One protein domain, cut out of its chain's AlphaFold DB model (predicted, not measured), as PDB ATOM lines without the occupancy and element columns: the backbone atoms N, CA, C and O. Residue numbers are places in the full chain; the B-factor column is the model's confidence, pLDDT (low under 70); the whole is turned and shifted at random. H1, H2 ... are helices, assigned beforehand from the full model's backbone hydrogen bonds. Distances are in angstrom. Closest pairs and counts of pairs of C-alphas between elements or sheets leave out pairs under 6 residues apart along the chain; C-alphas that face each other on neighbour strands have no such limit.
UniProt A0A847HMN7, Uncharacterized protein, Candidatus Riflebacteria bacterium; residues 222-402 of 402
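AT A GLANCE: This is residues 222 to 402 of the 402 residues of an uncharacterized protein of Candidatus Riflebacteria bacterium (UniProt A0A847HMN7). A bundle of helices, packed partly side by side and partly crossed, is built round the long helix H2: H1, H5 and H6 pack on it, and H8 packs on H1 and H6. H7 packs on the first part of H2, H4 packs on H5 away from H2, with H3 at its corner, and residues 392 to 402, mostly H9, stick out as an arm. The printed part has 181 residues with nine named helices, H1 to H9 in order, and no named strand: all helix. It is compact, with a radius of gyration of the C-alphas of 17.9 A, and spans 64 by 37 by 31 A.

HOW THE PARTS SIT: H2, residues 244 to 267, is the hub. H1, residues 223 to 240, forms a hairpin with it at a shallow tilt of 26 degrees; the closest C-alphas, Leu 235 and Val 247, are 5.4 A apart. Residues 255 to 266 of H2 touch H6, residues 327 to 342, opposite ways at 22 degrees, a shallow tilt, closest at C-alphas 262 and 333, 6.9 A. H5, residues 309 to 322, touches residues 256 to 263 of H2 at a steep tilt of 40 degrees, C-alphas 256 and 309 being closest at 5.9 A. H7, residues 344 to 352, touches residues 245 to 252 of H2, closest at C-alphas 248 and 350, 5.7 A. H8, residues 371 to 381, touches residues 332 to 339 of H6, closest at C-alphas 332 and 381, 5.9 A. H4, residues 291 to 299, touches H5, closest at C-alphas 293 and 318, 6.9 A. H3, residues 281 to 289, and H4 only just touch, only at the corner, with 3 pairs of C-alphas within 8 A. H9, residues 389 to 401, touches no helix. Every O i to N i+4 pair is within hydrogen-bond range in H1 to H6, H8 and H9, and 4 of 5 in H7.

IN THESE COORDINATES: H1 begins at C-alpha 223, (-32.987, 14.974, -24.476), and is 26.1 A long; H2 is 34.2 A and H6 22.7 A. H9 ends at C-alpha 401, (-45.676, -9.672, -45.050).

THE WHOLE: The C-alphas of Gln 291 and Ile 402 are the farthest apart, 64.5 A. The printed part has no cut; the links H2 to H3 and H7 to H8 are long. Residues 274 to 279 have pLDDT under 70.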
ATOM      1  N   ASN A 222     -35.110  14.945 -20.755       80.44
ATOM      2  CA  ASN A 222     -34.175  13.834 -20.974       80.44
ATOM      3  C   ASN A 222     -33.607  13.766 -22.407       80.44
ATOM      4  O   ASN A 222     -33.278  12.682 -22.897       80.44
ATOM      5  N   ALA A 223     -33.475  14.905 -23.094       86.81
ATOM      6  CA  ALA A 223     -32.987  14.974 -24.476       86.81
ATOM      7  C   ALA A 223     -31.673  14.199 -24.709       86.81
ATOM      8  O   ALA A 223     -31.554  13.445 -25.677       86.81
ATOM      9  N   ARG A 224     -30.706  14.303 -23.786       89.56
ATOM     10  CA  ARG A 224     -29.429  13.573 -23.875       89.56
ATOM     11  C   ARG A 224     -29.615  12.056 -23.859       89.56
ATOM     12  O   ARG A 224     -28.998  11.361 -24.657       89.56
ATOM     13  N   VAL A 225     -30.489  11.538 -22.995       91.81
ATOM     14  CA  VAL A 225     -30.772  10.094 -22.909       91.81
ATOM     15  C   VAL A 225     -31.400   9.590 -24.212       91.81
ATOM     16  O   VAL A 225     -31.021   8.525 -24.696       91.81
ATOM     17  N   LEU A 226     -32.296  10.370 -24.828       91.44
ATOM     18  CA  LEU A 226     -32.892  10.030 -26.126       91.44
ATOM     19  C   LEU A 226     -31.847   9.974 -27.249       91.44
ATOM     20  O   LEU A 226     -31.853   9.038 -28.049       91.44
ATOM     21  N   LEU A 227     -30.918  10.929 -27.284       93.12
ATOM     22  CA  LEU A 227     -29.828  10.933 -28.262       93.12
ATOM     23  C   LEU A 227     -28.840   9.784 -28.041       93.12
ATOM     24  O   LEU A 227     -28.377   9.179 -29.005       93.12
ATOM     25  N   ILE A 228     -28.541   9.440 -26.786       94.56
ATOM     26  CA  ILE A 228     -27.705   8.277 -26.474       94.56
ATOM     27  C   ILE A 228     -28.398   6.979 -26.895       94.56
ATOM     28  O   ILE A 228     -27.748   6.097 -27.454       94.56
ATOM     29  N   ARG A 229     -29.713   6.866 -26.680       94.44
ATOM     30  CA  ARG A 229     -30.507   5.726 -27.159       94.44
ATOM     31  C   ARG A 229     -30.386   5.573 -28.671       94.44
ATOM     32  O   ARG A 229     -30.172   4.465 -29.158       94.44
ATOM     33  N   GLU A 230     -30.476   6.678 -29.403       95.00
ATOM     34  CA  GLU A 230     -30.318   6.661 -30.853       95.00
ATOM     35  C   GLU A 230     -28.892   6.295 -31.282       95.00
ATOM     36  O   GLU A 230     -28.688   5.505 -32.204       95.00
ATOM     37  N   LEU A 231     -27.885   6.806 -30.575       96.06
ATOM     38  CA  LEU A 231     -26.489   6.471 -30.828       96.06
ATOM     39  C   LEU A 231     -26.199   4.984 -30.583       96.06
ATOM     40  O   LEU A 231     -25.471   4.377 -31.367       96.06
ATOM     41  N   LEU A 232     -26.786   4.387 -29.541       96.06
ATOM     42  CA  LEU A 232     -26.719   2.949 -29.262       96.06
ATOM     43  C   LEU A 232     -27.329   2.130 -30.401       96.06
ATOM     44  O   LEU A 232     -26.688   1.202 -30.896       96.06
ATOM     45  N   PHE A 233     -28.527   2.507 -30.854       94.62
ATOM     46  CA  PHE A 233     -29.169   1.880 -32.008       94.62
ATOM     47  C   PHE A 233     -28.270   1.947 -33.252       94.62
ATOM     48  O   PHE A 233     -28.006   0.931 -33.898       94.62
ATOM     49  N   ASN A 234     -27.718   3.124 -33.543       95.31
ATOM     50  CA  ASN A 234     -26.841   3.342 -34.688       95.31
ATOM     51  C   ASN A 234     -25.531   2.542 -34.607       95.31
ATOM     52  O   ASN A 234     -25.060   1.981 -35.596       95.31
ATOM     53  N   LEU A 235     -24.937   2.477 -33.416       95.94
ATOM     54  CA  LEU A 235     -23.729   1.709 -33.150       95.94
ATOM     55  C   LEU A 235     -23.974   0.218 -33.389       95.94
ATOM     56  O   LEU A 235     -23.190  -0.419 -34.095       95.94
ATOM     57  N   MET A 236     -25.072  -0.323 -32.859       94.19
ATOM     58  CA  MET A 236     -25.433  -1.726 -33.060       94.19
ATOM     59  C   MET A 236     -25.729  -2.033 -34.525       94.19
ATOM     60  O   MET A 236     -25.260  -3.047 -35.043       94.19
ATOM     61  N   PHE A 237     -26.409  -1.122 -35.223       94.12
ATOM     62  CA  PHE A 237     -26.613  -1.212 -36.665       94.12
ATOM     63  C   PHE A 237     -25.281  -1.343 -37.416       94.12
ATOM     64  O   PHE A 237     -25.090  -2.269 -38.203       94.12
ATOM     65  N   LYS A 238     -24.320  -0.452 -37.141       95.06
ATOM     66  CA  LYS A 238     -23.000  -0.462 -37.792       95.06
ATOM     67  C   LYS A 238     -22.179  -1.699 -37.446       95.06
ATOM     68  O   LYS A 238     -21.465  -2.214 -38.302       95.06
ATOM     69  N   PHE A 239     -22.323  -2.215 -36.229       94.94
ATOM     70  CA  PHE A 239     -21.677  -3.457 -35.820       94.94
ATOM     71  C   PHE A 239     -22.208  -4.660 -36.607       94.94
ATOM     72  O   PHE A 239     -21.414  -5.462 -37.098       94.94
ATOM     73  N   ARG A 240     -23.532  -4.746 -36.799       90.81
ATOM     74  CA  ARG A 240     -24.182  -5.788 -37.615       90.81
ATOM     75  C   ARG A 240     -23.813  -5.690 -39.100       90.81
ATOM     76  O   ARG A 240     -23.686  -6.718 -39.748       90.81
ATOM     77  N   GLN A 241     -23.579  -4.481 -39.616       91.94
ATOM     78  CA  GLN A 241     -23.102  -4.242 -40.991       91.94
ATOM     79  C   GLN A 241     -21.591  -4.468 -41.182       91.94
ATOM     80  O   GLN A 241     -21.067  -4.223 -42.266       91.94
ATOM     81  N   HIS A 242     -20.867  -4.903 -40.145       94.69
ATOM     82  CA  HIS A 242     -19.408  -5.064 -40.170       94.69
ATOM     83  C   HIS A 242     -18.627  -3.757 -40.442       94.69
ATOM     84  O   HIS A 242     -17.461  -3.779 -40.839       94.69
ATOM     85  N   GLU A 243     -19.232  -2.597 -40.172       95.31
ATOM     86  CA  GLU A 243     -18.617  -1.273 -40.332       95.31
ATOM     87  C   GLU A 243     -17.827  -0.875 -39.067       95.31
ATOM     88  O   GLU A 243     -18.116   0.101 -38.376       95.31
ATOM     89  N   TYR A 244     -16.814  -1.665 -38.708       96.94
ATOM     90  CA  TYR A 244     -16.153  -1.593 -37.394       96.94
ATOM     91  C   TYR A 244     -15.407  -0.293 -37.088       96.94
ATOM     92  O   TYR A 244     -15.273   0.105 -35.928       96.94
ATOM     93  N   VAL A 245     -14.914   0.382 -38.121       96.12
ATOM     94  CA  VAL A 245     -14.273   1.692 -37.974       96.12
ATOM     95  C   VAL A 245     -15.297   2.733 -37.508       96.12
ATOM     96  O   VAL A 245     -15.038   3.479 -36.561       96.12
ATOM     97  N   ASP A 246     -16.486   2.716 -38.107       95.69
ATOM     98  CA  ASP A 246     -17.630   3.550 -37.744       95.69
ATOM     99  C   ASP A 246     -18.180   3.233 -36.350       95.69
ATOM    100  O   ASP A 246     -18.547   4.156 -35.613       95.69
ATOM    101  N   VAL A 247     -18.192   1.949 -35.969       97.00
ATOM    102  CA  VAL A 247     -18.532   1.506 -34.605       97.00
ATOM    103  C   VAL A 247     -17.590   2.148 -33.592       97.00
ATOM    104  O   VAL A 247     -18.054   2.705 -32.603       97.00
ATOM    105  N   ALA A 248     -16.277   2.122 -33.836       96.31
ATOM    106  CA  ALA A 248     -15.298   2.665 -32.898       96.31
ATOM    107  C   ALA A 248     -15.447   4.187 -32.700       96.31
ATOM    108  O   ALA A 248     -15.296   4.682 -31.582       96.31
ATOM    109  N   GLY A 249     -15.783   4.928 -33.763       94.44
ATOM    110  CA  GLY A 249     -16.089   6.358 -33.673       94.44
ATOM    111  C   GLY A 249     -17.321   6.645 -32.811       94.44
ATOM    112  O   GLY A 249     -17.263   7.463 -31.893       94.44
ATOM    113  N   ARG A 250     -18.419   5.924 -33.064       95.69
ATOM    114  CA  ARG A 250     -19.687   6.066 -32.326       95.69
ATOM    115  C   ARG A 250     -19.572   5.623 -30.877       95.69
ATOM    116  O   ARG A 250     -20.123   6.274 -29.997       95.69
ATOM    117  N   LEU A 251     -18.812   4.559 -30.624       96.25
ATOM    118  CA  LEU A 251     -18.544   4.061 -29.282       96.25
ATOM    119  C   LEU A 251     -17.855   5.121 -28.425       96.25
ATOM    120  O   LEU A 251     -18.212   5.295 -27.268       96.25
ATOM    121  N   PHE A 252     -16.885   5.843 -28.983       92.69
ATOM    122  CA  PHE A 252     -16.202   6.895 -28.237       92.69
ATOM    123  C   PHE A 252     -17.173   8.009 -27.827       92.69
ATOM    124  O   PHE A 252     -17.224   8.365 -26.653       92.69
ATOM    125  N   ARG A 253     -18.020   8.462 -28.762       93.50
ATOM    126  CA  ARG A 253     -19.073   9.446 -28.478       93.50
ATOM    127  C   ARG A 253     -20.065   8.945 -27.423       93.50
ATOM    128  O   ARG A 253     -20.459   9.704 -26.548       93.50
ATOM    129  N   LEU A 254     -20.439   7.665 -27.481       95.12
ATOM    130  CA  LEU A 254     -21.315   7.027 -26.497       95.12
ATOM    131  C   LEU A 254     -20.692   7.055 -25.097       95.12
ATOM    132  O   LEU A 254     -21.356   7.434 -24.138       95.12
ATOM    133  N   LEU A 255     -19.421   6.665 -24.978       93.56
ATOM    134  CA  LEU A 255     -18.721   6.648 -23.695       93.56
ATOM    135  C   LEU A 255     -18.591   8.056 -23.108       93.56
ATOM    136  O   LEU A 255     -18.839   8.216 -21.915       93.56
ATOM    137  N   GLU A 256     -18.280   9.064 -23.926       91.88
ATOM    138  CA  GLU A 256     -18.269  10.470 -23.499       91.88
ATOM    139  C   GLU A 256     -19.614  10.888 -22.914       91.88
ATOM    140  O   GLU A 256     -19.693  11.315 -21.763       91.88
ATOM    141  N   GLU A 257     -20.690  10.692 -23.667       92.75
ATOM    142  CA  GLU A 257     -22.029  11.124 -23.276       92.75
ATOM    143  C   GLU A 257     -22.558  10.380 -22.036       92.75
ATOM    144  O   GLU A 257     -23.146  11.000 -21.146       92.75
ATOM    145  N   CYS A 258     -22.275   9.079 -21.908       93.38
ATOM    146  CA  CYS A 258     -22.555   8.318 -20.687       93.38
ATOM    147  C   CYS A 258     -21.769   8.852 -19.481       93.38
ATOM    148  O   CYS A 258     -22.307   8.923 -18.376       93.38
ATOM    149  N   THR A 259     -20.507   9.240 -19.681       92.50
ATOM    150  CA  THR A 259     -19.665   9.777 -18.604       92.50
ATOM    151  C   THR A 259     -20.194  11.122 -18.119       92.50
ATOM    152  O   THR A 259     -20.294  11.335 -16.912       92.50
ATOM    153  N   ILE A 260     -20.596  12.002 -19.043       91.56
ATOM    154  CA  ILE A 260     -21.221  13.283 -18.700       91.56
ATOM    155  C   ILE A 260     -22.502  13.056 -17.892       91.56
ATOM    156  O   ILE A 260     -22.628  13.633 -16.818       91.56
ATOM    157  N   LEU A 261     -23.394  12.155 -18.320       92.31
ATOM    158  CA  LEU A 261     -24.609  11.828 -17.555       92.31
ATOM    159  C   LEU A 261     -24.315  11.353 -16.125       92.31
ATOM    160  O   LEU A 261     -25.041  11.689 -15.188       92.31
ATOM    161  N   LEU A 262     -23.282  10.528 -15.945       93.31
ATOM    162  CA  LEU A 262     -22.887  10.056 -14.618       93.31
ATOM    163  C   LEU A 262     -22.322  11.195 -13.764       93.31
ATOM    164  O   LEU A 262     -22.642  11.268 -12.579       93.31
ATOM    165  N   LEU A 263     -21.547  12.105 -14.358       93.06
ATOM    166  CA  LEU A 263     -21.062  13.306 -13.678       93.06
ATOM    167  C   LEU A 263     -22.201  14.254 -13.295       93.06
ATOM    168  O   LEU A 263     -22.183  14.788 -12.190       93.06
ATOM    169  N   GLU A 264     -23.208  14.448 -14.145       92.00
ATOM    170  CA  GLU A 264     -24.383  15.264 -13.808       92.00
ATOM    171  C   GLU A 264     -25.107  14.694 -12.580       92.00
ATOM    172  O   GLU A 264     -25.388  15.422 -11.627       92.00
ATOM    173  N   LYS A 265     -25.317  13.370 -12.544       91.62
ATOM    174  CA  LYS A 265     -25.926  12.674 -11.394       91.62
ATOM    175  C   LYS A 265     -25.077  12.759 -10.128       91.62
ATOM    176  O   LYS A 265     -25.624  12.886  -9.039       91.62
ATOM    177  N   LEU A 266     -23.758  12.673 -10.271       92.19
ATOM    178  CA  LEU A 266     -22.811  12.705  -9.160       92.19
ATOM    179  C   LEU A 266     -22.655  14.103  -8.557       92.19
ATOM    180  O   LEU A 266     -22.566  14.249  -7.344       92.19
ATOM    181  N   THR A 267     -22.599  15.126  -9.405       90.25
ATOM    182  CA  THR A 267     -22.314  16.509  -8.997       90.25
ATOM    183  C   THR A 267     -23.576  17.337  -8.755       90.25
ATOM    184  O   THR A 267     -23.501  18.426  -8.180       90.25
ATOM    185  N   GLY A 268     -24.733  16.867  -9.235       89.06
ATOM    186  CA  GLY A 268     -25.983  17.629  -9.266       89.06
ATOM    187  C   GLY A 268     -25.936  18.847 -10.194       89.06
ATOM    188  O   GLY A 268     -26.773  19.742 -10.078       89.06
ATOM    189  N   LYS A 269     -24.934  18.937 -11.079       89.00
ATOM    190  CA  LYS A 269     -24.777  20.034 -12.040       89.00
ATOM    191  C   LYS A 269     -25.309  19.618 -13.399       89.00
ATOM    192  O   LYS A 269     -25.068  18.503 -13.838       89.00
ATOM    193  N   ILE A 270     -25.973  20.546 -14.079       87.25
ATOM    194  CA  ILE A 270     -26.344  20.388 -15.486       87.25
ATOM    195  C   ILE A 270     -25.125  20.761 -16.328       87.25
ATOM    196  O   ILE A 270     -24.558  21.847 -16.169       87.25
ATOM    197  N   LEU A 271     -24.720  19.862 -17.213       87.62
ATOM    198  CA  LEU A 271     -23.564  20.002 -18.086       87.62
ATOM    199  C   LEU A 271     -24.077  20.008 -19.530       87.62
ATOM    200  O   LEU A 271     -24.035  18.960 -20.161       87.62
ATOM    201  N   PRO A 272     -24.588  21.132 -20.071       81.56
ATOM    202  CA  PRO A 272     -25.266  21.160 -21.374       81.56
ATOM    203  C   PRO A 272     -24.369  20.677 -22.524       81.56
ATOM    204  O   PRO A 272     -23.149  20.573 -22.382       81.56
ATOM    205  N   PHE A 273     -24.959  20.374 -23.685       76.50
ATOM    206  CA  PHE A 273     -24.168  20.152 -24.897       76.50
ATOM    207  C   PHE A 273     -23.317  21.396 -25.157       76.50
ATOM    208  O   PHE A 273     -23.849  22.495 -25.289       76.50
ATOM    209  N   SER A 274     -21.997  21.236 -25.152       64.75
ATOM    210  CA  SER A 274     -21.098  22.353 -25.403       64.75
ATOM    211  C   SER A 274     -20.824  22.432 -26.899       64.75
ATOM    212  O   SER A 274     -20.201  21.529 -27.457       64.75
ATOM    213  N   GLU A 275     -21.308  23.490 -27.546       58.03
ATOM    214  CA  GLU A 275     -20.936  23.838 -28.927       58.03
ATOM    215  C   GLU A 275     -19.612  24.618 -28.985       58.03
ATOM    216  O   GLU A 275     -18.975  24.691 -30.034       58.03
ATOM    217  N   ASP A 276     -19.164  25.157 -27.847       55.84
ATOM    218  CA  ASP A 276     -17.988  26.016 -27.747       55.84
ATOM    219  C   ASP A 276     -16.779  25.286 -27.138       55.84
ATOM    220  O   ASP A 276     -16.873  24.578 -26.131       55.84
ATOM    221  N   GLU A 277     -15.578  25.597 -27.637       51.09
ATOM    222  CA  GLU A 277     -14.289  25.167 -27.055       51.09
ATOM    223  C   GLU A 277     -14.063  25.648 -25.601       51.09
ATOM    224  O   GLU A 277     -13.074  25.280 -24.962       51.09
ATOM    225  N   ARG A 278     -14.969  26.474 -25.054       53.59
ATOM    226  CA  ARG A 278     -14.870  27.129 -23.736       53.59
ATOM    227  C   ARG A 278     -15.073  26.191 -22.535       53.59
ATOM    228  O   ARG A 278     -14.982  26.645 -21.395       53.59
ATOM    229  N   GLY A 279     -15.265  24.894 -22.767       69.38
ATOM    230  CA  GLY A 279     -15.340  23.874 -21.718       69.38
ATOM    231  C   GLY A 279     -16.675  23.869 -20.969       69.38
ATOM    232  O   GLY A 279     -17.686  24.336 -21.482       69.38
ATOM    233  N   TYR A 280     -16.680  23.314 -19.754       85.12
ATOM    234  CA  TYR A 280     -17.877  23.137 -18.922       85.12
ATOM    235  C   TYR A 280     -17.759  23.968 -17.632       85.12
ATOM    236  O   TYR A 280     -17.266  23.456 -16.626       85.12
ATOM    237  N   PRO A 281     -18.215  25.238 -17.604       88.31
ATOM    238  CA  PRO A 281     -18.008  26.129 -16.457       88.31
ATOM    239  C   PRO A 281     -18.578  25.593 -15.141       88.31
ATOM    240  O   PRO A 281     -17.948  25.730 -14.096       88.31
ATOM    241  N   ALA A 282     -19.743  24.939 -15.188       90.12
ATOM    242  CA  ALA A 282     -20.360  24.331 -14.011       90.12
ATOM    243  C   ALA A 282     -19.513  23.183 -13.432       90.12
ATOM    244  O   ALA A 282     -19.448  23.028 -12.212       90.12
ATOM    245  N   PHE A 283     -18.832  22.418 -14.291       92.56
ATOM    246  CA  PHE A 283     -17.876  21.394 -13.872       92.56
ATOM    247  C   PHE A 283     -16.605  22.024 -13.293       92.56
ATOM    248  O   PHE A 283     -16.171  21.633 -12.214       92.56
ATOM    249  N   THR A 284     -16.044  23.039 -13.957       92.38
ATOM    250  CA  THR A 284     -14.867  23.770 -13.463       92.38
ATOM    251  C   THR A 284     -15.115  24.333 -12.063       92.38
ATOM    252  O   THR A 284     -14.319  24.094 -11.160       92.38
ATOM    253  N   ALA A 285     -16.255  24.997 -11.855       92.69
ATOM    254  CA  ALA A 285     -16.643  25.533 -10.554       92.69
ATOM    255  C   ALA A 285     -16.838  24.431  -9.499       92.69
ATOM    256  O   ALA A 285     -16.481  24.620  -8.339       92.69
ATOM    257  N   PHE A 286     -17.378  23.271  -9.893       94.44
ATOM    258  CA  PHE A 286     -17.487  22.114  -9.007       94.44
ATOM    259  C   PHE A 286     -16.105  21.627  -8.545       94.44
ATOM    260  O   PHE A 286     -15.892  21.489  -7.341       94.44
ATOM    261  N   VAL A 287     -15.154  21.445  -9.468       94.88
ATOM    262  CA  VAL A 287     -13.779  21.037  -9.132       94.88
ATOM    263  C   VAL A 287     -13.100  22.067  -8.230       94.88
ATOM    264  O   VAL A 287     -12.518  21.694  -7.221       94.88
ATOM    265  N   GLU A 288     -13.209  23.360  -8.541       95.25
ATOM    266  CA  GLU A 288     -12.604  24.435  -7.738       95.25
ATOM    267  C   GLU A 288     -13.208  24.542  -6.331       95.25
ATOM    268  O   GLU A 288     -12.530  24.966  -5.399       95.25
ATOM    269  N   SER A 289     -14.462  24.119  -6.157       94.88
ATOM    270  CA  SER A 289     -15.108  24.038  -4.843       94.88
ATOM    271  C   SER A 289     -14.752  22.779  -4.040       94.88
ATOM    272  O   SER A 289     -15.020  22.737  -2.840       94.88
ATOM    273  N   ASN A 290     -14.138  21.764  -4.665       95.06
ATOM    274  CA  ASN A 290     -13.711  20.517  -4.025       95.06
ATOM    275  C   ASN A 290     -12.173  20.440  -4.009       95.06
ATOM    276  O   ASN A 290     -11.545  19.920  -4.932       95.06
ATOM    277  N   GLN A 291     -11.560  20.967  -2.943       95.88
ATOM    278  CA  GLN A 291     -10.100  21.035  -2.814       95.88
ATOM    279  C   GLN A 291      -9.408  19.657  -2.933       95.88
ATOM    280  O   GLN A 291      -8.439  19.567  -3.687       95.88
ATOM    281  N   PRO A 292      -9.895  18.572  -2.292       96.69
ATOM    282  CA  PRO A 292      -9.316  17.237  -2.476       96.69
ATOM    283  C   PRO A 292      -9.293  16.758  -3.937       96.69
ATOM    284  O   PRO A 292      -8.282  16.223  -4.401       96.69
ATOM    285  N   LEU A 293     -10.378  16.978  -4.686       96.56
ATOM    286  CA  LEU A 293     -10.448  16.636  -6.108       96.56
ATOM    287  C   LEU A 293      -9.505  17.511  -6.944       96.56
ATOM    288  O   LEU A 293      -8.816  17.001  -7.832       96.56
ATOM    289  N   LEU A 294      -9.450  18.815  -6.664       97.06
ATOM    290  CA  LEU A 294      -8.537  19.740  -7.333       97.06
ATOM    291  C   LEU A 294      -7.075  19.313  -7.139       97.06
ATOM    292  O   LEU A 294      -6.314  19.275  -8.111       97.06
ATOM    293  N   ASP A 295      -6.697  18.939  -5.918       96.88
ATOM    294  CA  ASP A 295      -5.355  18.453  -5.592       96.88
ATOM    295  C   ASP A 295      -5.057  17.132  -6.317       96.88
ATOM    296  O   ASP A 295      -3.980  16.969  -6.902       96.88
ATOM    297  N   HIS A 296      -6.026  16.211  -6.366       96.56
ATOM    298  CA  HIS A 296      -5.907  14.955  -7.108       96.56
ATOM    299  C   HIS A 296      -5.631  15.193  -8.599       96.56
ATOM    300  O   HIS A 296      -4.651  14.669  -9.140       96.56
ATOM    301  N   LEU A 297      -6.456  16.006  -9.263       96.62
ATOM    302  CA  LEU A 297      -6.309  16.306 -10.690       96.62
ATOM    303  C   LEU A 297      -5.002  17.063 -10.970       96.62
ATOM    304  O   LEU A 297      -4.277  16.721 -11.911       96.62
ATOM    305  N   SER A 298      -4.641  18.018 -10.108       95.69
ATOM    306  CA  SER A 298      -3.394  18.786 -10.212       95.69
ATOM    307  C   SER A 298      -2.157  17.897 -10.057       95.69
ATOM    308  O   SER A 298      -1.218  18.009 -10.847       95.69
ATOM    309  N   SER A 299      -2.167  16.950  -9.111       96.19
ATOM    310  CA  SER A 299      -1.061  16.001  -8.901       96.19
ATOM    311  C   SER A 299      -0.796  15.117 -10.128       96.19
ATOM    312  O   SER A 299       0.350  14.777 -10.428       96.19
ATOM    313  N   LYS A 300      -1.851  14.805 -10.891       95.50
ATOM    314  CA  LYS A 300      -1.793  14.051 -12.150       95.50
ATOM    315  C   LYS A 300      -1.546  14.931 -13.380       95.50
ATOM    316  O   LYS A 300      -1.472  14.398 -14.486       95.50
ATOM    317  N   LYS A 301      -1.392  16.250 -13.200       95.44
ATOM    318  CA  LYS A 301      -1.240  17.252 -14.272       95.44
ATOM    319  C   LYS A 301      -2.413  17.246 -15.263       95.44
ATOM    320  O   LYS A 301      -2.213  17.411 -16.465       95.44
ATOM    321  N   ILE A 302      -3.626  17.022 -14.762       94.25
ATOM    322  CA  ILE A 302      -4.852  17.012 -15.563       94.25
ATOM    323  C   ILE A 302      -5.415  18.429 -15.634       94.25
ATOM    324  O   ILE A 302      -5.656  19.061 -14.607       94.25
ATOM    325  N   ASP A 303      -5.659  18.918 -16.851       90.94
ATOM    326  CA  ASP A 303      -6.352  20.189 -17.065       90.94
ATOM    327  C   ASP A 303      -7.864  20.015 -16.855       90.94
ATOM    328  O   ASP A 303      -8.600  19.630 -17.764       90.94
ATOM    329  N   TYR A 304      -8.325  20.304 -15.638       90.00
ATOM    330  CA  TYR A 304      -9.729  20.179 -15.244       90.00
ATOM    331  C   TYR A 304     -10.656  21.201 -15.923       90.00
ATOM    332  O   TYR A 304     -11.871  21.019 -15.916       90.00
ATOM    333  N   ARG A 305     -10.111  22.254 -16.552       88.81
ATOM    334  CA  ARG A 305     -10.905  23.237 -17.315       88.81
ATOM    335  C   ARG A 305     -11.404  22.659 -18.638       88.81
ATOM    336  O   ARG A 305     -12.342  23.187 -19.236       88.81
ATOM    337  N   ARG A 306     -10.794  21.557 -19.084       86.19
ATOM    338  CA  ARG A 306     -11.206  20.771 -20.245       86.19
ATOM    339  C   ARG A 306     -11.797  19.450 -19.767       86.19
ATOM    340  O   ARG A 306     -11.072  18.514 -19.426       86.19
ATOM    341  N   LEU A 307     -13.124  19.358 -19.789       87.69
ATOM    342  CA  LEU A 307     -13.835  18.113 -19.503       87.69
ATOM    343  C   LEU A 307     -13.768  17.180 -20.717       87.69
ATOM    344  O   LEU A 307     -14.692  17.087 -21.516       87.69
ATOM    345  N   ASN A 308     -12.622  16.526 -20.872       87.12
ATOM    346  CA  ASN A 308     -12.461  15.402 -21.784       87.12
ATOM    347  C   ASN A 308     -12.681  14.081 -21.032       87.12
ATOM    348  O   ASN A 308     -12.767  14.051 -19.801       87.12
ATOM    349  N   GLN A 309     -12.706  12.977 -21.776       86.56
ATOM    350  CA  GLN A 309     -12.924  11.651 -21.212       86.56
ATOM    351  C   GLN A 309     -11.930  11.278 -20.093       86.56
ATOM    352  O   GLN A 309     -12.326  10.662 -19.109       86.56
ATOM    353  N   TYR A 310     -10.655  11.656 -20.219       88.88
ATOM    354  CA  TYR A 310      -9.622  11.349 -19.225       88.88
ATOM    355  C   TYR A 310      -9.840  12.127 -17.919       88.88
ATOM    356  O   TYR A 310      -9.770  11.550 -16.835       88.88
ATOM    357  N   THR A 311     -10.169  13.418 -18.021       92.25
ATOM    358  CA  THR A 311     -10.560  14.247 -16.871       92.25
ATOM    359  C   THR A 311     -11.786  13.653 -16.178       92.25
ATOM    360  O   THR A 311     -11.785  13.467 -14.964       92.25
ATOM    361  N   ALA A 312     -12.811  13.305 -16.956       91.50
ATOM    362  CA  ALA A 312     -14.072  12.786 -16.451       91.50
ATOM    363  C   ALA A 312     -13.913  11.433 -15.729       91.50
ATOM    364  O   ALA A 312     -14.450  11.248 -14.638       91.50
ATOM    365  N   GLU A 313     -13.128  10.513 -16.295       92.06
ATOM    366  CA  GLU A 313     -12.795   9.216 -15.693       92.06
ATOM    367  C   GLU A 313     -12.094   9.376 -14.338       92.06
ATOM    368  O   GLU A 313     -12.499   8.757 -13.352       92.06
ATOM    369  N   HIS A 314     -11.093  10.259 -14.261       94.12
ATOM    370  CA  HIS A 314     -10.388  10.536 -13.011       94.12
ATOM    371  C   HIS A 314     -11.287  11.169 -11.952       94.12
ATOM    372  O   HIS A 314     -11.186  10.805 -10.781       94.12
ATOM    373  N   THR A 315     -12.190  12.068 -12.348       95.12
ATOM    374  CA  THR A 315     -13.177  12.627 -11.422       95.12
ATOM    375  C   THR A 315     -14.119  11.550 -10.895       95.12
ATOM    376  O   THR A 315     -14.291  11.452  -9.684       95.12
ATOM    377  N   LEU A 316     -14.689  10.704 -11.759       95.06
ATOM    378  CA  LEU A 316     -15.570   9.612 -11.324       95.06
ATOM    379  C   LEU A 316     -14.864   8.669 -10.342       95.06
ATOM    380  O   LEU A 316     -15.424   8.344  -9.294       95.06
ATOM    381  N   GLN A 317     -13.635   8.257 -10.660       94.50
ATOM    382  CA  GLN A 317     -12.867   7.354  -9.809       94.50
ATOM    383  C   GLN A 317     -12.553   7.984  -8.446       94.50
ATOM    384  O   GLN A 317     -12.804   7.360  -7.416       94.50
ATOM    385  N   PHE A 318     -12.072   9.232  -8.432       95.75
ATOM    386  CA  PHE A 318     -11.767   9.943  -7.193       95.75
ATOM    387  C   PHE A 318     -12.989  10.033  -6.277       95.75
ATOM    388  O   PHE A 318     -12.897   9.718  -5.091       95.75
ATOM    389  N   MET A 319     -14.135  10.426  -6.835       94.69
ATOM    390  CA  MET A 319     -15.362  10.631  -6.070       94.69
ATOM    391  C   MET A 319     -15.883   9.318  -5.465       94.69
ATOM    392  O   MET A 319     -16.296   9.308  -4.315       94.69
ATOM    393  N   ILE A 320     -15.809   8.186  -6.177       94.31
ATOM    394  CA  ILE A 320     -16.192   6.875  -5.610       94.31
ATOM    395  C   ILE A 320     -15.271   6.439  -4.458       94.31
ATOM    396  O   ILE A 320     -15.698   5.710  -3.554       94.31
ATOM    397  N   GLU A 321     -13.989   6.787  -4.539       93.06
ATOM    398  CA  GLU A 321     -12.973   6.361  -3.576       93.06
ATOM    399  C   GLU A 321     -12.955   7.237  -2.314       93.06
ATOM    400  O   GLU A 321     -12.624   6.729  -1.244       93.06
ATOM    401  N   ASN A 322     -13.311   8.523  -2.427       91.12
ATOM    402  CA  ASN A 322     -13.045   9.522  -1.385       91.12
ATOM    403  C   ASN A 322     -14.283  10.274  -0.876       91.12
ATOM    404  O   ASN A 322     -14.181  10.949   0.144       91.12
ATOM    405  N   GLU A 323     -15.433  10.169  -1.544       88.88
ATOM    406  CA  GLU A 323     -16.658  10.889  -1.173       88.88
ATOM    407  C   GLU A 323     -17.794   9.919  -0.822       88.88
ATOM    408  O   GLU A 323     -17.817   8.761  -1.254       88.88
ATOM    409  N   ASP A 324     -18.766  10.401  -0.045       89.19
ATOM    410  CA  ASP A 324     -19.971   9.636   0.286       89.19
ATOM    411  C   ASP A 324     -20.969   9.683  -0.882       89.19
ATOM    412  O   ASP A 324     -21.845  10.545  -0.978       89.19
ATOM    413  N   VAL A 325     -20.782   8.769  -1.832       91.69
ATOM    414  CA  VAL A 325     -21.656   8.609  -2.997       91.69
ATOM    415  C   VAL A 325     -22.754   7.603  -2.675       91.69
ATOM    416  O   VAL A 325     -22.468   6.478  -2.267       91.69
ATOM    417  N   GLN A 326     -24.012   7.966  -2.956       93.00
ATOM    418  CA  GLN A 326     -25.161   7.065  -2.824       93.00
ATOM    419  C   GLN A 326     -24.861   5.689  -3.445       93.00
ATOM    420  O   GLN A 326     -24.540   5.601  -4.630       93.00
ATOM    421  N   GLU A 327     -25.053   4.612  -2.679       93.00
ATOM    422  CA  GLU A 327     -24.642   3.246  -3.050       93.00
ATOM    423  C   GLU A 327     -25.140   2.799  -4.436       93.00
ATOM    424  O   GLU A 327     -24.404   2.206  -5.223       93.00
ATOM    425  N   MET A 328     -26.380   3.149  -4.794       92.06
ATOM    426  CA  MET A 328     -26.930   2.837  -6.117       92.06
ATOM    427  C   MET A 328     -26.171   3.548  -7.248       92.06
ATOM    428  O   MET A 328     -25.904   2.944  -8.287       92.06
ATOM    429  N   LEU A 329     -25.819   4.824  -7.067       93.12
ATOM    430  CA  LEU A 329     -25.032   5.578  -8.038       93.12
ATOM    431  C   LEU A 329     -23.583   5.075  -8.068       93.12
ATOM    432  O   LEU A 329     -23.029   4.895  -9.150       93.12
ATOM    433  N   ARG A 330     -23.003   4.770  -6.902       94.56
ATOM    434  CA  ARG A 330     -21.668   4.177  -6.770       94.56
ATOM    435  C   ARG A 330     -21.545   2.888  -7.582       94.56
ATOM    436  O   ARG A 330     -20.630   2.766  -8.393       94.56
ATOM    437  N   SER A 331     -22.495   1.968  -7.413       94.06
ATOM    438  CA  SER A 331     -22.556   0.708  -8.158       94.06
ATOM    439  C   SER A 331     -22.618   0.942  -9.672       94.06
ATOM    440  O   SER A 331     -21.822   0.373 -10.421       94.06
ATOM    441  N   LYS A 332     -23.467   1.878 -10.129       95.00
ATOM    442  CA  LYS A 332     -23.562   2.239 -11.553       95.00
ATOM    443  C   LYS A 332     -22.258   2.799 -12.118       95.00
ATOM    444  O   LYS A 332     -21.876   2.439 -13.231       95.00
ATOM    445  N   ILE A 333     -21.576   3.676 -11.382       95.56
ATOM    446  CA  ILE A 333     -20.304   4.248 -11.840       95.56
ATOM    447  C   ILE A 333     -19.217   3.160 -11.879       95.56
ATOM    448  O   ILE A 333     -18.472   3.089 -12.854       95.56
ATOM    449  N   LEU A 334     -19.146   2.271 -10.883       95.12
ATOM    450  CA  LEU A 334     -18.201   1.146 -10.888       95.12
ATOM    451  C   LEU A 334     -18.427   0.205 -12.079       95.12
ATOM    452  O   LEU A 334     -17.469  -0.190 -12.748       95.12
ATOM    453  N   GLU A 335     -19.682  -0.122 -12.384       95.25
ATOM    454  CA  GLU A 335     -20.022  -0.958 -13.536       95.25
ATOM    455  C   GLU A 335     -19.716  -0.254 -14.870       95.25
ATOM    456  O   GLU A 335     -19.186  -0.878 -15.795       95.25
ATOM    457  N   PHE A 336     -19.955   1.060 -14.956       95.62
ATOM    458  CA  PHE A 336     -19.536   1.865 -16.103       95.62
ATOM    459  C   PHE A 336     -18.017   1.825 -16.299       95.62
ATOM    460  O   PHE A 336     -17.559   1.517 -17.398       95.62
ATOM    461  N   LEU A 337     -17.229   2.075 -15.247       93.94
ATOM    462  CA  LEU A 337     -15.762   2.047 -15.305       93.94
ATOM    463  C   LEU A 337     -15.235   0.658 -15.703       93.94
ATOM    464  O   LEU A 337     -14.281   0.551 -16.476       93.94
ATOM    465  N   TYR A 338     -15.887  -0.415 -15.244       93.94
ATOM    466  CA  TYR A 338     -15.588  -1.778 -15.684       93.94
ATOM    467  C   TYR A 338     -15.819  -1.965 -17.193       93.94
ATOM    468  O   TYR A 338     -14.926  -2.448 -17.899       93.94
ATOM    469  N   CYS A 339     -16.987  -1.558 -17.704       94.19
ATOM    470  CA  CYS A 339     -17.306  -1.639 -19.131       94.19
ATOM    471  C   CYS A 339     -16.339  -0.790 -19.964       94.19
ATOM    472  O   CYS A 339     -15.780  -1.255 -20.955       94.19
ATOM    473  N   TYR A 340     -16.088   0.438 -19.522       92.69
ATOM    474  CA  TYR A 340     -15.176   1.373 -20.159       92.69
ATOM    475  C   TYR A 340     -13.759   0.792 -20.285       92.69
ATOM    476  O   TYR A 340     -13.171   0.820 -21.369       92.69
ATOM    477  N   LYS A 341     -13.238   0.165 -19.222       93.00
ATOM    478  CA  LYS A 341     -11.925  -0.497 -19.236       93.00
ATOM    479  C   LYS A 341     -11.862  -1.664 -20.224       93.00
ATOM    480  O   LYS A 341     -10.848  -1.829 -20.901       93.00
ATOM    481  N   LYS A 342     -12.929  -2.462 -20.354       94.94
ATOM    482  CA  LYS A 342     -13.004  -3.540 -21.362       94.94
ATOM    483  C   LYS A 342     -12.921  -3.019 -22.801       94.94
ATOM    484  O   LYS A 342     -12.439  -3.723 -23.683       94.94
ATOM    485  N   LEU A 343     -13.349  -1.781 -23.030       94.81
ATOM    486  CA  LEU A 343     -13.386  -1.142 -24.348       94.81
ATOM    487  C   LEU A 343     -12.113  -0.338 -24.670       94.81
ATOM    488  O   LEU A 343     -11.995   0.234 -25.756       94.81
ATOM    489  N   GLU A 344     -11.128  -0.328 -23.768       91.44
ATOM    490  CA  GLU A 344      -9.894   0.452 -23.897       91.44
ATOM    491  C   GLU A 344      -9.105   0.115 -25.172       91.44
ATOM    492  O   GLU A 344      -8.615   1.009 -25.866       91.44
ATOM    493  N   ARG A 345      -9.057  -1.168 -25.557       92.69
ATOM    494  CA  ARG A 345      -8.415  -1.598 -26.810       92.69
ATOM    495  C   ARG A 345      -9.029  -0.906 -28.031       92.69
ATOM    496  O   ARG A 345      -8.290  -0.418 -28.885       92.69
ATOM    497  N   ILE A 346     -10.359  -0.823 -28.106       94.19
ATOM    498  CA  ILE A 346     -11.063  -0.180 -29.227       94.19
ATOM    499  C   ILE A 346     -10.797   1.324 -29.245       94.19
ATOM    500  O   ILE A 346     -10.533   1.880 -30.310       94.19
ATOM    501  N   LYS A 347     -10.771   1.981 -28.080       90.19
ATOM    502  CA  LYS A 347     -10.430   3.411 -27.974       90.19
ATOM    503  C   LYS A 347      -9.031   3.705 -28.522       90.19
ATOM    504  O   LYS A 347      -8.843   4.637 -29.305       90.19
ATOM    505  N   GLN A 348      -8.049   2.874 -28.171       92.00
ATOM    506  CA  GLN A 348      -6.682   3.010 -28.678       92.00
ATOM    507  C   GLN A 348      -6.594   2.778 -30.189       92.00
ATOM    508  O   GLN A 348      -5.822   3.450 -30.877       92.00
ATOM    509  N   LEU A 349      -7.376   1.832 -30.717       94.50
ATOM    510  CA  LEU A 349      -7.452   1.579 -32.152       94.50
ATOM    511  C   LEU A 349      -8.135   2.722 -32.905       94.50
ATOM    512  O   LEU A 349      -7.618   3.119 -33.946       94.50
ATOM    513  N   ARG A 350      -9.212   3.309 -32.361       93.75
ATOM    514  CA  ARG A 350      -9.887   4.494 -32.920       93.75
ATOM    515  C   ARG A 350      -8.906   5.636 -33.150       93.75
ATOM    516  O   ARG A 350      -8.894   6.211 -34.228       93.75
ATOM    517  N   ASN A 351      -8.037   5.926 -32.182       92.00
ATOM    518  CA  ASN A 351      -7.044   7.001 -32.320       92.00
ATOM    519  C   ASN A 351      -6.032   6.748 -33.449       92.00
ATOM    520  O   ASN A 351      -5.484   7.693 -34.012       92.00
ATOM    521  N   LYS A 352      -5.800   5.477 -33.796       95.12
ATOM    522  CA  LYS A 352      -4.886   5.047 -34.861       95.12
ATOM    523  C   LYS A 352      -5.594   4.802 -36.197       95.12
ATOM    524  O   LYS A 352      -4.905   4.471 -37.162       95.12
ATOM    525  N   SER A 353      -6.921   4.915 -36.263       96.12
ATOM    526  CA  SER A 353      -7.719   4.645 -37.463       96.12
ATOM    527  C   SER A 353      -8.062   5.922 -38.233       96.12
ATOM    528  O   SER A 353      -7.775   7.034 -37.779       96.12
ATOM    529  N   ILE A 354      -8.712   5.736 -39.387       94.81
ATOM    530  CA  ILE A 354      -9.135   6.811 -40.302       94.81
ATOM    531  C   ILE A 354     -10.183   7.764 -39.710       94.81
ATOM    532  O   ILE A 354     -10.431   8.818 -40.277       94.81
ATOM    533  N   ILE A 355     -10.791   7.413 -38.572       92.94
ATOM    534  CA  ILE A 355     -11.757   8.269 -37.864       92.94
ATOM    535  C   ILE A 355     -11.056   9.336 -37.009       92.94
ATOM    536  O   ILE A 355     -11.690  10.303 -36.593       92.94
ATOM    537  N   ALA A 356      -9.765   9.164 -36.715       90.69
ATOM    538  CA  ALA A 356      -8.997  10.097 -35.900       90.69
ATOM    539  C   ALA A 356      -7.712  10.536 -36.614       90.69
ATOM    540  O   ALA A 356      -7.756  11.407 -37.475       90.69
ATOM    541  N   HIS A 357      -6.560   9.969 -36.249       89.75
ATOM    542  CA  HIS A 357      -5.252  10.498 -36.644       89.75
ATOM    543  C   HIS A 357      -4.395   9.505 -37.442       89.75
ATOM    544  O   HIS A 357      -3.208   9.755 -37.641       89.75
ATOM    545  N   GLY A 358      -4.945   8.367 -37.879       93.62
ATOM    546  CA  GLY A 358      -4.161   7.337 -38.562       93.62
ATOM    547  C   GLY A 358      -4.918   6.581 -39.648       93.62
ATOM    548  O   GLY A 358      -5.940   7.030 -40.145       93.62
ATOM    549  N   PHE A 359      -4.392   5.418 -40.032       95.69
ATOM    550  CA  PHE A 359      -4.929   4.577 -41.112       95.69
ATOM    551  C   PHE A 359      -5.044   3.096 -40.722       95.69
ATOM    552  O   PHE A 359      -5.215   2.224 -41.573       95.69
ATOM    553  N   LYS A 360      -4.924   2.774 -39.428       95.00
ATOM    554  CA  LYS A 360      -5.024   1.396 -38.944       95.00
ATOM    555  C   LYS A 360      -6.464   0.888 -39.075       95.00
ATOM    556  O   LYS A 360      -7.402   1.560 -38.652       95.00
ATOM    557  N   SER A 361      -6.623  -0.316 -39.624       94.69
ATOM    558  CA  SER A 361      -7.916  -1.006 -39.696       94.69
ATOM    559  C   SER A 361      -8.409  -1.439 -38.313       94.69
ATOM    560  O   SER A 361      -7.592  -1.744 -37.440       94.69
ATOM    561  N   ILE A 362      -9.726  -1.565 -38.165       96.44
ATOM    562  CA  ILE A 362     -10.393  -2.177 -37.008       96.44
ATOM    563  C   ILE A 362     -11.205  -3.363 -37.528       96.44
ATOM    564  O   ILE A 362     -11.894  -3.223 -38.539       96.44
ATOM    565  N   ARG A 363     -11.081  -4.523 -36.883       95.50
ATOM    566  CA  ARG A 363     -11.744  -5.774 -37.285       95.50
ATOM    567  C   ARG A 363     -12.644  -6.298 -36.171       95.50
ATOM    568  O   ARG A 363     -12.586  -5.804 -35.049       95.50
ATOM    569  N   TYR A 364     -13.449  -7.313 -36.472       96.38
ATOM    570  CA  TYR A 364     -14.330  -7.948 -35.492       96.38
ATOM    571  C   TYR A 364     -13.560  -8.459 -34.266       96.38
ATOM    572  O   TYR A 364     -13.975  -8.226 -33.137       96.38
ATOM    573  N   GLU A 365     -12.384  -9.056 -34.476       95.62
ATOM    574  CA  GLU A 365     -11.554  -9.665 -33.423       95.62
ATOM    575  C   GLU A 365     -10.881  -8.633 -32.500       95.62
ATOM    576  O   GLU A 365     -10.178  -8.984 -31.546       95.62
ATOM    577  N   ASP A 366     -11.025  -7.340 -32.804       95.69
ATOM    578  CA  ASP A 366     -10.586  -6.272 -31.915       95.69
ATOM    579  C   ASP A 366     -11.596  -5.989 -30.797       95.69
ATOM    580  O   ASP A 366     -11.211  -5.403 -29.777       95.69
ATOM    581  N   PHE A 367     -12.858  -6.393 -30.975       96.56
ATOM    582  CA  PHE A 367     -13.925  -6.219 -29.993       96.56
ATOM    583  C   PHE A 367     -13.939  -7.381 -28.989       96.56
ATOM    584  O   PHE A 367     -13.557  -8.496 -29.336       96.56
ATOM    585  N   PRO A 368     -14.374  -7.143 -27.738       95.31
ATOM    586  CA  PRO A 368     -14.628  -8.221 -26.788       95.31
ATOM    587  C   PRO A 368     -15.699  -9.191 -27.305       95.31
ATOM    588  O   PRO A 368     -16.673  -8.753 -27.917       95.31
ATOM    589  N   ASP A 369     -15.577 -10.479 -26.981       94.81
ATOM    590  CA  ASP A 369     -16.585 -11.488 -27.347       94.81
ATOM    591  C   ASP A 369     -17.980 -11.138 -26.793       94.81
ATOM    592  O   ASP A 369     -19.001 -11.398 -27.426       94.81
ATOM    593  N   ASP A 370     -18.026 -10.477 -25.630       95.31
ATOM    594  CA  ASP A 370     -19.242 -10.003 -24.965       95.31
ATOM    595  C   ASP A 370     -19.651  -8.571 -25.367       95.31
ATOM    596  O   ASP A 370     -20.407  -7.920 -24.647       95.31
ATOM    597  N   PHE A 371     -19.177  -8.043 -26.505       96.38
ATOM    598  CA  PHE A 371     -19.403  -6.644 -26.904       96.38
ATOM    599  C   PHE A 371     -20.881  -6.231 -26.924       96.38
ATOM    600  O   PHE A 371     -21.227  -5.162 -26.424       96.38
ATOM    601  N   ILE A 372     -21.762  -7.077 -27.464       94.50
ATOM    602  CA  ILE A 372     -23.205  -6.792 -27.526       94.50
ATOM    603  C   ILE A 372     -23.791  -6.679 -26.112       94.50
ATOM    604  O   ILE A 372     -24.547  -5.751 -25.823       94.50
ATOM    605  N   ASP A 373     -23.403  -7.584 -25.214       94.50
ATOM    606  CA  ASP A 373     -23.852  -7.563 -23.822       94.50
ATOM    607  C   ASP A 373     -23.296  -6.348 -23.073       94.50
ATOM    608  O   ASP A 373     -24.001  -5.759 -22.254       94.50
ATOM    609  N   LEU A 374     -22.069  -5.913 -23.383       95.31
ATOM    610  CA  LEU A 374     -21.518  -4.661 -22.856       95.31
ATOM    611  C   LEU A 374     -22.339  -3.449 -23.302       95.31
ATOM    612  O   LEU A 374     -22.600  -2.573 -22.480       95.31
ATOM    613  N   MET A 375     -22.782  -3.386 -24.563       95.81
ATOM    614  CA  MET A 375     -23.628  -2.280 -25.034       95.81
ATOM    615  C   MET A 375     -24.983  -2.266 -24.322       95.81
ATOM    616  O   MET A 375     -25.440  -1.207 -23.893       95.81
ATOM    617  N   LYS A 376     -25.596  -3.441 -24.119       94.00
ATOM    618  CA  LYS A 376     -26.842  -3.574 -23.348       94.00
ATOM    619  C   LYS A 376     -26.664  -3.163 -21.885       94.00
ATOM    620  O   LYS A 376     -27.508  -2.452 -21.350       94.00
ATOM    621  N   LYS A 377     -25.547  -3.541 -21.253       93.50
ATOM    622  CA  LYS A 377     -25.205  -3.098 -19.890       93.50
ATOM    623  C   LYS A 377     -25.036  -1.585 -19.819       93.50
ATOM    624  O   LYS A 377     -25.636  -0.955 -18.956       93.50
ATOM    625  N   LEU A 378     -24.287  -0.985 -20.749       94.44
ATOM    626  CA  LEU A 378     -24.132   0.472 -20.821       94.44
ATOM    627  C   LEU A 378     -25.481   1.187 -20.957       94.44
ATOM    628  O   LEU A 378     -25.703   2.176 -20.265       94.44
ATOM    629  N   ALA A 379     -26.383   0.670 -21.794       93.88
ATOM    630  CA  ALA A 379     -27.735   1.201 -21.947       93.88
ATOM    631  C   ALA A 379     -28.526   1.143 -20.623       93.88
ATOM    632  O   ALA A 379     -29.048   2.162 -20.162       93.88
ATOM    633  N   ALA A 380     -28.522  -0.012 -19.951       93.19
ATOM    634  CA  ALA A 380     -29.235  -0.219 -18.690       93.19
ATOM    635  C   ALA A 380     -28.745   0.707 -17.559       93.19
ATOM    636  O   ALA A 380     -29.548   1.218 -16.772       93.19
ATOM    637  N   LEU A 381     -27.439   1.005 -17.493       91.75
ATOM    638  CA  LEU A 381     -26.865   1.902 -16.476       91.75
ATOM    639  C   LEU A 381     -27.496   3.302 -16.493       91.75
ATOM    640  O   LEU A 381     -27.700   3.924 -15.440       91.75
ATOM    641  N   ILE A 382     -27.846   3.781 -17.685       89.25
ATOM    642  CA  ILE A 382     -28.465   5.090 -17.906       89.25
ATOM    643  C   ILE A 382     -29.982   5.017 -18.122       89.25
ATOM    644  O   ILE A 382     -30.592   6.050 -18.381       89.25
ATOM    645  N   GLY A 383     -30.597   3.848 -17.913       90.12
ATOM    646  CA  GLY A 383     -32.049   3.661 -17.980       90.12
ATOM    647  C   GLY A 383     -32.598   3.578 -19.404       90.12
ATOM    648  O   GLY A 383     -33.725   4.004 -19.646       90.12
ATOM    649  N   ILE A 384     -31.797   3.088 -20.350       91.75
ATOM    650  CA  ILE A 384     -32.219   2.836 -21.726       91.75
ATOM    651  C   ILE A 384     -32.434   1.338 -21.903       91.75
ATOM    652  O   ILE A 384     -31.480   0.563 -21.861       91.75
ATOM    653  N   ASP A 385     -33.670   0.968 -22.213       87.38
ATOM    654  CA  ASP A 385     -34.053  -0.397 -22.559       87.38
ATOM    655  C   ASP A 385     -34.546  -0.466 -24.011       87.38
ATOM    656  O   ASP A 385     -35.003   0.529 -24.582       87.38
ATOM    657  N   ASN A 386     -34.459  -1.654 -24.618       84.31
ATOM    658  CA  ASN A 386     -35.076  -1.991 -25.910       84.31
ATOM    659  C   ASN A 386     -34.829  -0.967 -27.041       84.31
ATOM    660  O   ASN A 386     -35.727  -0.630 -27.816       84.31
ATOM    661  N   PHE A 387     -33.598  -0.467 -27.166       89.38
ATOM    662  CA  PHE A 387     -33.239   0.534 -28.177       89.38
ATOM    663  C   PHE A 387     -33.277  -0.001 -29.627       89.38
ATOM    664  O   PHE A 387     -33.318   0.796 -30.558       89.38
ATOM    665  N   GLU A 388     -33.313  -1.325 -29.831       87.88
ATOM    666  CA  GLU A 388     -33.477  -1.969 -31.149       87.88
ATOM    667  C   GLU A 388     -34.954  -2.198 -31.544       87.88
ATOM    668  O   GLU A 388     -35.229  -2.510 -32.704       87.88
ATOM    669  N   ASN A 389     -35.911  -1.993 -30.625       89.19
ATOM    670  CA  ASN A 389     -37.311  -2.410 -30.785       89.19
ATOM    671  C   ASN A 389     -37.975  -1.963 -32.106       89.19
ATOM    672  O   ASN A 389     -38.558  -2.808 -32.782       89.19
ATOM    673  N   PRO A 390     -37.865  -0.699 -32.559       86.94
ATOM    674  CA  PRO A 390     -38.525  -0.287 -33.801       86.94
ATOM    675  C   PRO A 390     -38.005  -1.028 -35.039       86.94
ATOM    676  O   PRO A 390     -38.779  -1.357 -35.939       86.94
ATOM    677  N   ALA A 391     -36.703  -1.330 -35.078       91.69
ATOM    678  CA  ALA A 391     -36.109  -2.109 -36.158       91.69
ATOM    679  C   ALA A 391     -36.539  -3.578 -36.087       91.69
ATOM    680  O   ALA A 391     -36.896  -4.153 -37.111       91.69
ATOM    681  N   GLU A 392     -36.570  -4.173 -34.893       93.44
ATOM    682  CA  GLU A 392     -37.038  -5.550 -34.698       93.44
ATOM    683  C   GLU A 392     -38.514  -5.710 -35.090       93.44
ATOM    684  O   GLU A 392     -38.864  -6.643 -35.815       93.44
ATOM    685  N   MET A 393     -39.372  -4.759 -34.701       94.56
ATOM    686  CA  MET A 393     -40.781  -4.721 -35.101       94.56
ATOM    687  C   MET A 393     -40.936  -4.627 -36.622       94.56
ATOM    688  O   MET A 393     -41.735  -5.365 -37.205       94.56
ATOM    689  N   LEU A 394     -40.169  -3.743 -37.272       95.62
ATOM    690  CA  LEU A 394     -40.172  -3.607 -38.727       95.62
ATOM    691  C   LEU A 394     -39.751  -4.913 -39.407       95.62
ATOM    692  O   LEU A 394     -40.456  -5.393 -40.290       95.62
ATOM    693  N   LEU A 395     -38.634  -5.505 -38.986       95.06
ATOM    694  CA  LEU A 395     -38.102  -6.734 -39.575       95.06
ATOM    695  C   LEU A 395     -39.058  -7.921 -39.384       95.06
ATOM    696  O   LEU A 395     -39.291  -8.667 -40.334       95.06
ATOM    697  N   SER A 396     -39.680  -8.058 -38.206       95.19
ATOM    698  CA  SER A 396     -40.731  -9.060 -37.971       95.19
ATOM    699  C   SER A 396     -41.895  -8.869 -38.940       95.19
ATOM    700  O   SER A 396     -42.311  -9.809 -39.614       95.19
ATOM    701  N   LYS A 397     -42.384  -7.630 -39.081       95.25
ATOM    702  CA  LYS A 397     -43.505  -7.330 -39.978       95.25
ATOM    703  C   LYS A 397     -43.166  -7.503 -41.452       95.25
ATOM    704  O   LYS A 397     -44.047  -7.909 -42.205       95.25
ATOM    705  N   ILE A 398     -41.928  -7.238 -41.864       95.31
ATOM    706  CA  ILE A 398     -41.443  -7.549 -43.214       95.31
ATOM    707  C   ILE A 398     -41.538  -9.058 -43.457       95.31
ATOM    708  O   ILE A 398     -42.170  -9.457 -44.431       95.31
ATOM    709  N   ASN A 399     -41.011  -9.882 -42.547       92.69
ATOM    710  CA  ASN A 399     -41.014 -11.345 -42.678       92.69
ATOM    711  C   ASN A 399     -42.422 -11.963 -42.645       92.69
ATOM    712  O   ASN A 399     -42.660 -12.985 -43.271       92.69
ATOM    713  N   GLU A 400     -43.369 -11.356 -41.929       93.12
ATOM    714  CA  GLU A 400     -44.781 -11.769 -41.955       93.12
ATOM    715  C   GLU A 400     -45.498 -11.362 -43.256       93.12
ATOM    716  O   GLU A 400     -46.552 -11.903 -43.594       93.12
ATOM    717  N   SER A 401     -44.982 -10.344 -43.948       89.12
ATOM    718  CA  SER A 401     -45.676  -9.672 -45.050       89.12
ATOM    719  C   SER A 401     -45.234 -10.100 -46.440       89.12
ATOM    720  O   SER A 401     -45.957  -9.812 -47.404       89.12
ATOM    721  N   ILE A 402     -44.067 -10.734 -46.518       87.62
ATOM    722  CA  ILE A 402     -43.344 -11.151 -47.715       87.62
ATOM    723  C   ILE A 402     -43.109 -12.653 -47.646       87.62
ATOM    724  O   ILE A 402     -43.521 -13.319 -48.623       87.62
TER     725      ILE A 402